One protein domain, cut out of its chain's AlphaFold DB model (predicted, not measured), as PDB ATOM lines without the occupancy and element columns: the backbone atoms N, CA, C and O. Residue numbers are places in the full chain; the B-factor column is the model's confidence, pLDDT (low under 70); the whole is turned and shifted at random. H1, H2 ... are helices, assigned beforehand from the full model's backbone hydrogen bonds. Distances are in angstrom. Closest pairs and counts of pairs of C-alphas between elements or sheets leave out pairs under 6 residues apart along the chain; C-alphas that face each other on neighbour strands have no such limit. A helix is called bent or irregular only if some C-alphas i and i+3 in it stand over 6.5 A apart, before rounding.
ATOM      1  N   GLU A  14     194.782 295.412 201.479       96.12
ATOM      2  CA  GLU A  14     195.880 296.338 201.170       96.12
ATOM      3  C   GLU A  14     196.099 297.342 202.301       96.12
ATOM      4  O   GLU A  14     197.198 297.428 202.837       96.12
ATOM      5  N   MET A  15     195.036 297.994 202.788       96.38
ATOM      6  CA  MET A  15     195.145 298.946 203.903       96.38
ATOM      7  C   MET A  15     195.706 298.295 205.175       96.38
ATOM      8  O   MET A  15     196.432 298.932 205.938       96.38
ATOM      9  N   LYS A  16     195.372 297.023 205.431       96.69
ATOM     10  CA  LYS A  16     195.952 296.265 206.550       96.69
ATOM     11  C   LYS A  16     197.441 295.987 206.332       96.69
ATOM     12  O   LYS A  16     198.207 296.092 207.290       96.69
ATOM     13  N   LYS A  17     197.849 295.649 205.104       97.06
ATOM     14  CA  LYS A  17     199.259 295.438 204.740       97.06
ATOM     15  C   LYS A  17     200.063 296.726 204.928       97.06
ATOM     16  O   LYS A  17     201.087 296.688 205.603       97.06
ATOM     17  N   ASP A  18     199.549 297.857 204.454       96.75
ATOM     18  CA  ASP A  18     200.189 299.168 204.618       96.75
ATOM     19  C   ASP A  18     200.334 299.541 206.097       96.75
ATOM     20  O   ASP A  18     201.407 299.931 206.555       96.75
ATOM     21  N   ASN A  19     199.271 299.351 206.885       97.31
ATOM     22  CA  ASN A  19     199.321 299.578 208.328       97.31
ATOM     23  C   ASN A  19     200.370 298.694 209.017       97.31
ATOM     24  O   ASN A  19     201.040 299.160 209.939       97.31
ATOM     25  N   ARG A  20     200.526 297.435 208.583       96.38
ATOM     26  CA  ARG A  20     201.536 296.513 209.120       96.38
ATOM     27  C   ARG A  20     202.955 296.981 208.798       96.38
ATOM     28  O   ARG A  20     203.805 296.900 209.677       96.38
ATOM     29  N   LEU A  21     203.200 297.491 207.590       96.06
ATOM     30  CA  LEU A  21     204.495 298.069 207.210       96.06
ATOM     31  C   LEU A  21     204.829 299.284 208.084       96.06
ATOM     32  O   LEU A  21     205.867 299.293 208.736       96.06
ATOM     33  N   ILE A  22     203.888 300.226 208.220       96.12
ATOM     34  CA  ILE A  22     204.052 301.396 209.099       96.12
ATOM     35  C   ILE A  22     204.332 300.966 210.543       96.12
ATOM     36  O   ILE A  22     205.167 301.557 211.223       96.12
ATOM     37  N   SER A  23     203.617 299.953 211.038       95.81
ATOM     38  CA  SER A  23     203.825 299.440 212.391       95.81
ATOM     39  C   SER A  23     205.212 298.824 212.560       95.81
ATOM     40  O   SER A  23     205.831 299.034 213.596       95.81
ATOM     41  N   ARG A  24     205.708 298.086 211.560       95.69
ATOM     42  CA  ARG A  24     207.044 297.480 211.594       95.69
ATOM     43  C   ARG A  24     208.131 298.548 211.709       95.69
ATOM     44  O   ARG A  24     209.013 298.419 212.550       95.69
ATOM     45  N   ASP A  25     208.014 299.623 210.938       94.38
ATOM     46  CA  ASP A  25     208.983 300.722 210.972       94.38
ATOM     47  C   ASP A  25     208.908 301.503 212.297       94.38
ATOM     48  O   ASP A  25     209.914 301.989 212.817       94.38
ATOM     49  N   ARG A  26     207.715 301.603 212.901       96.12
ATOM     50  CA  ARG A  26     207.534 302.232 214.219       96.12
ATOM     51  C   ARG A  26     208.193 301.461 215.348       96.12
ATOM     52  O   ARG A  26     208.803 302.103 216.189       96.12
ATOM     53  N   VAL A  27     208.116 300.130 215.352       95.44
ATOM     54  CA  VAL A  27     208.715 299.301 216.414       95.44
ATOM     55  C   VAL A  27     210.211 299.589 216.560       95.44
ATOM     56  O   VAL A  27     210.701 299.768 217.673       95.44
ATOM     57  N   ILE A  28     210.932 299.716 215.443       91.62
ATOM     58  CA  ILE A  28     212.365 300.041 215.460       91.62
ATOM     59  C   ILE A  28     212.589 301.424 216.090       91.62
ATOM     60  O   ILE A  28     213.398 301.569 217.004       91.62
ATOM     61  N   ASN A  29     211.822 302.429 215.663       92.25
ATOM     62  CA  ASN A  29     211.914 303.784 216.211       92.25
ATOM     63  C   ASN A  29     211.543 303.851 217.702       92.25
ATOM     64  O   ASN A  29     212.179 304.571 218.468       92.25
ATOM     65  N   GLU A  30     210.529 303.102 218.132       94.88
ATOM     66  CA  GLU A  30     210.093 303.030 219.527       94.88
ATOM     67  C   GLU A  30     211.184 302.435 220.423       94.88
ATOM     68  O   GLU A  30     211.425 302.969 221.506       94.88
ATOM     69  N   ASN A  31     211.905 301.412 219.950       92.62
ATOM     70  CA  ASN A  31     213.051 300.845 220.665       92.62
ATOM     71  C   ASN A  31     214.171 301.878 220.852       92.62
ATOM     72  O   ASN A  31     214.656 302.063 221.972       92.62
ATOM     73  N   VAL A  32     214.522 302.612 219.790       92.38
ATOM     74  CA  VAL A  32     215.530 303.686 219.841       92.38
ATOM     75  C   VAL A  32     215.102 304.777 220.824       92.38
ATOM     76  O   VAL A  32     215.858 305.145 221.722       92.38
ATOM     77  N   ILE A  33     213.863 305.272 220.715       93.56
ATOM     78  CA  ILE A  33     213.318 306.296 221.621       93.56
ATOM     79  C   ILE A  33     213.314 305.792 223.068       93.56
ATOM     80  O   ILE A  33     213.644 306.548 223.983       93.56
ATOM     81  N   GLY A  34     212.950 304.527 223.283       94.50
ATOM     82  CA  GLY A  34     212.974 303.872 224.585       94.50
ATOM     83  C   GLY A  34     214.373 303.869 225.193       94.50
ATOM     84  O   GLY A  34     214.535 304.275 226.344       94.50
ATOM     85  N   MET A  35     215.390 303.502 224.413       93.62
ATOM     86  CA  MET A  35     216.790 303.560 224.832       93.62
ATOM     87  C   MET A  35     217.217 304.993 225.180       93.62
ATOM     88  O   MET A  35     217.690 305.220 226.293       93.62
ATOM     89  N   ILE A  36     216.953 305.984 224.317       93.44
ATOM     90  CA  ILE A  36     217.314 307.391 224.584       93.44
ATOM     91  C   ILE A  36     216.645 307.890 225.876       93.44
ATOM     92  O   ILE A  36     217.262 308.595 226.680       93.44
ATOM     93  N   LYS A  37     215.384 307.511 226.123       94.88
ATOM     94  CA  LYS A  37     214.660 307.881 227.348       94.88
ATOM     95  C   LYS A  37     215.302 307.323 228.622       94.88
ATOM     96  O   LYS A  37     215.221 308.000 229.645       94.88
ATOM     97  N   ARG A  38     215.988 306.170 228.583       93.81
ATOM     98  CA  ARG A  38     216.704 305.612 229.755       93.81
ATOM     99  C   ARG A  38     217.788 306.557 230.277       93.81
ATOM    100  O   ARG A  38     217.967 306.668 231.485       93.81
ATOM    101  N   PHE A  39     218.424 307.324 229.391       91.44
ATOM    102  CA  PHE A  39     219.406 308.353 229.757       91.44
ATOM    103  C   PHE A  39     218.778 309.636 230.329       91.44
ATOM    104  O   PHE A  39     219.492 310.590 230.635       91.44
ATOM    105  N   LYS A  40     217.441 309.703 230.430       93.31
ATOM    106  CA  LYS A  40     216.658 310.869 230.879       93.31
ATOM    107  C   LYS A  40     216.917 312.157 230.088       93.31
ATOM    108  O   LYS A  40     216.500 313.236 230.498       93.31
ATOM    109  N   ILE A  41     217.562 312.054 228.924       92.38
ATOM    110  CA  ILE A  41     217.943 313.208 228.100       92.38
ATOM    111  C   ILE A  41     216.737 313.842 227.390       92.38
ATOM    112  O   ILE A  41     216.717 315.058 227.214       92.38
ATOM    113  N   ILE A  42     215.721 313.035 227.060       92.38
ATOM    114  CA  ILE A  42     214.421 313.482 226.518       92.38
ATOM    115  C   ILE A  42     213.212 313.051 227.367       92.38
ATOM    116  O   ILE A  42     212.083 313.379 227.014       92.38
ATOM    117  N   ALA A  43     213.419 312.260 228.428       95.00
ATOM    118  CA  ALA A  43     212.320 311.738 229.248       95.00
ATOM    119  C   ALA A  43     211.799 312.775 230.255       95.00
ATOM    120  O   ALA A  43     210.595 312.858 230.467       95.00
ATOM    121  N   ASP A  44     212.702 313.586 230.812       93.88
ATOM    122  CA  ASP A  44     212.407 314.610 231.812       93.88
ATOM    123  C   ASP A  44     212.829 316.001 231.322       93.88
ATOM    124  O   ASP A  44     213.521 316.164 230.311       93.88
ATOM    125  N   ARG A  45     212.485 317.041 232.092       94.25
ATOM    126  CA  ARG A  45     213.056 318.375 231.880       94.25
ATOM    127  C   ARG A  45     214.576 318.308 232.040       94.25
ATOM    128  O   ARG A  45     215.093 318.124 233.142       94.25
ATOM    129  N   TYR A  46     215.297 318.548 230.953       93.62
ATOM    130  CA  TYR A  46     216.754 318.562 230.956       93.62
ATOM    131  C   TYR A  46     217.304 319.737 231.786       93.62
ATOM    132  O   TYR A  46     217.253 320.895 231.363       93.62
ATOM    133  N   ARG A  47     217.827 319.438 232.985       93.75
ATOM    134  CA  ARG A  47     218.383 320.431 233.935       93.75
ATOM    135  C   ARG A  47     219.868 320.746 233.725       93.75
ATOM    136  O   ARG A  47     220.404 321.662 234.335       93.75
ATOM    137  N   ASN A  48     220.549 319.995 232.865       91.94
ATOM    138  CA  ASN A  48     221.967 320.176 232.579       91.94
ATOM    139  C   ASN A  48     222.229 321.370 231.637       91.94
ATOM    140  O   ASN A  48     221.366 321.762 230.851       91.94
ATOM    141  N   ARG A  49     223.463 321.909 231.638       94.88
ATOM    142  CA  ARG A  49     223.858 323.003 230.722       94.88
ATOM    143  C   ARG A  49     223.570 322.638 229.260       94.88
ATOM    144  O   ARG A  49     224.132 321.668 228.739       94.88
ATOM    145  N   ARG A  50     222.740 323.447 228.589       94.00
ATOM    146  CA  ARG A  50     222.261 323.189 227.218       94.00
ATOM    147  C   ARG A  50     223.336 323.329 226.139       94.00
ATOM    148  O   ARG A  50     223.245 322.633 225.136       94.00
ATOM    149  N   LYS A  51     224.408 324.104 226.377       96.62
ATOM    150  CA  LYS A  51     225.538 324.272 225.433       96.62
ATOM    151  C   LYS A  51     226.138 322.940 224.948       96.62
ATOM    152  O   LYS A  51     226.615 322.864 223.826       96.62
ATOM    153  N   ARG A  52     226.108 321.882 225.775       96.06
ATOM    154  CA  ARG A  52     226.619 320.537 225.424       96.06
ATOM    155  C   ARG A  52     225.521 319.491 225.207       96.06
ATOM    156  O   ARG A  52     225.823 318.304 225.211       96.06
ATOM    157  N   PHE A  53     224.256 319.896 225.068       95.19
ATOM    158  CA  PHE A  53     223.148 318.955 224.860       95.19
ATOM    159  C   PHE A  53     223.358 318.115 223.598       95.19
ATOM    160  O   PHE A  53     223.377 316.893 223.701       95.19
ATOM    161  N   GLY A  54     223.617 318.762 222.455       95.75
ATOM    162  CA  GLY A  54     223.846 318.067 221.184       95.75
ATOM    163  C   GLY A  54     225.007 317.077 221.258       95.75
ATOM    164  O   GLY A  54     224.854 315.931 220.864       95.75
ATOM    165  N   LEU A  55     226.133 317.464 221.870       96.62
ATOM    166  CA  LEU A  55     227.270 316.559 222.048       96.62
ATOM    167  C   LEU A  55     226.913 315.330 222.900       96.62
ATOM    168  O   LEU A  55     227.238 314.215 222.518       96.62
ATOM    169  N   ARG A  56     226.226 315.510 224.036       95.25
ATOM    170  CA  ARG A  56     225.796 314.379 224.879       95.25
ATOM    171  C   ARG A  56     224.815 313.469 224.144       95.25
ATOM    172  O   ARG A  56     224.949 312.257 224.226       95.25
ATOM    173  N   PHE A  57     223.860 314.055 223.426       95.38
ATOM    174  CA  PHE A  57     222.889 313.311 222.633       95.38
ATOM    175  C   PHE A  57     223.569 312.502 221.519       95.38
ATOM    176  O   PHE A  57     223.321 311.307 221.401       95.38
ATOM    177  N   ASN A  58     224.485 313.125 220.772       95.75
ATOM    178  CA  ASN A  58     225.228 312.474 219.694       95.75
ATOM    179  C   ASN A  58     226.109 311.334 220.207       95.75
ATOM    180  O   ASN A  58     226.184 310.299 219.559       95.75
ATOM    181  N   LEU A  59     226.744 311.494 221.371       95.56
ATOM    182  CA  LEU A  59     227.540 310.424 221.976       95.56
ATOM    183  C   LEU A  59     226.671 309.229 222.390       95.56
ATOM    184  O   LEU A  59     227.038 308.098 222.102       95.56
ATOM    185  N   ILE A  60     225.506 309.467 223.003       93.69
ATOM    186  CA  ILE A  60     224.558 308.392 223.354       93.69
ATOM    187  C   ILE A  60     224.084 307.657 222.093       93.69
ATOM    188  O   ILE A  60     224.093 306.431 222.058       93.69
ATOM    189  N   ALA A  61     223.702 308.402 221.052       94.00
ATOM    190  CA  ALA A  61     223.284 307.817 219.780       94.00
ATOM    191  C   ALA A  61     224.422 307.033 219.105       94.00
ATOM    192  O   ALA A  61     224.189 305.950 218.581       94.00
ATOM    193  N   GLY A  62     225.652 307.554 219.155       94.75
ATOM    194  CA  GLY A  62     226.838 306.887 218.623       94.75
ATOM    195  C   GLY A  62     227.138 305.562 219.323       94.75
ATOM    196  O   GLY A  62     227.389 304.578 218.641       94.75
ATOM    197  N   ILE A  63     227.047 305.517 220.656       93.06
ATOM    198  CA  ILE A  63     227.224 304.278 221.434       93.06
ATOM    199  C   ILE A  63     226.164 303.249 221.041       93.06
ATOM    200  O   ILE A  63     226.499 302.116 220.723       93.06
ATOM    201  N   TYR A  64     224.895 303.653 220.986       91.62
ATOM    202  CA  TYR A  64     223.821 302.737 220.607       91.62
ATOM    203  C   TYR A  64     223.974 302.185 219.185       91.62
ATOM    204  O   TYR A  64     223.738 301.006 218.959       91.62
ATOM    205  N   ASN A  65     224.389 303.024 218.233       92.06
ATOM    206  CA  ASN A  65     224.645 302.588 216.860       92.06
ATOM    207  C   ASN A  65     225.874 301.674 216.739       92.06
ATOM    208  O   ASN A  65     226.000 300.994 215.732       92.06
ATOM    209  N   TYR A  66     226.796 301.705 217.705       93.38
ATOM    210  CA  TYR A  66     227.957 300.817 217.745       93.38
ATOM    211  C   TYR A  66     227.625 299.453 218.370       93.38
ATOM    212  O   TYR A  66     228.226 298.448 218.007       93.38
ATOM    213  N   GLU A  67     226.684 299.414 219.316       87.38
ATOM    214  CA  GLU A  67     226.232 298.182 219.980       87.38
ATOM    215  C   GLU A  67     225.247 297.343 219.138       87.38
ATOM    216  O   GLU A  67     224.969 296.199 219.502       87.38
ATOM    217  N   ILE A  68     224.708 297.902 218.049       81.25
ATOM    218  CA  ILE A  68     223.774 297.257 217.104       81.25
ATOM    219  C   ILE A  68     224.506 296.778 215.860       81.25
ATOM    220  O   ILE A  68     224.194 295.648 215.420       81.25
TER     221      ILE A  68
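This is residues 14 to 68 of the 68 residues of the protein "DDE Tnp4 domain-containing protein" of marine sediment metagenome (UniProt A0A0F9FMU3). What shape is this? A long helix, H1, comes with its last turns near the side of a shorter helix, H2, set steeply to it and joined by a long looping link. Residues 14 to 31 of H1 stick out as a free arm, and the elongated outline spans 49 by 26 by 16 A. What builds it? The printed part has 55 residues with two named helices, H1 then H2, no named strand, and is all helix; it is only just loose, close to extended, with a radius of gyration of the C-alphas of 15.0 A.

How do the helices stand? H1, residues 14 to 38, and H2, residues 50 to 67, are close but not clearly touching, their closest C-alphas, of Ile 36 and Ile 60, being 7.4 A apart. They run opposite ways at a steep tilt of 64 degrees. Are their backbones whole? O i to N i+4 pairs are within hydrogen-bond range in 20 of 21 for H1 and 12 of 14 for H2.

Where is H1? It runs 36.6 A from C-alpha 14 at (195.880, 296.338, 201.170). Where is H2? It runs 26.3 A to C-alpha 67 at (226.232, 298.182, 219.980), and is irregular, C-alphas 51 and 54 being 7.7 A apart.

How far does it reach? The two C-alphas farthest apart, of Glu 14 and Arg 49, are 48.7 A apart. Is it continuous and confident? The printed part has no cut, the 11-residue link is long, and no printed residue is under 70 in pLDDT.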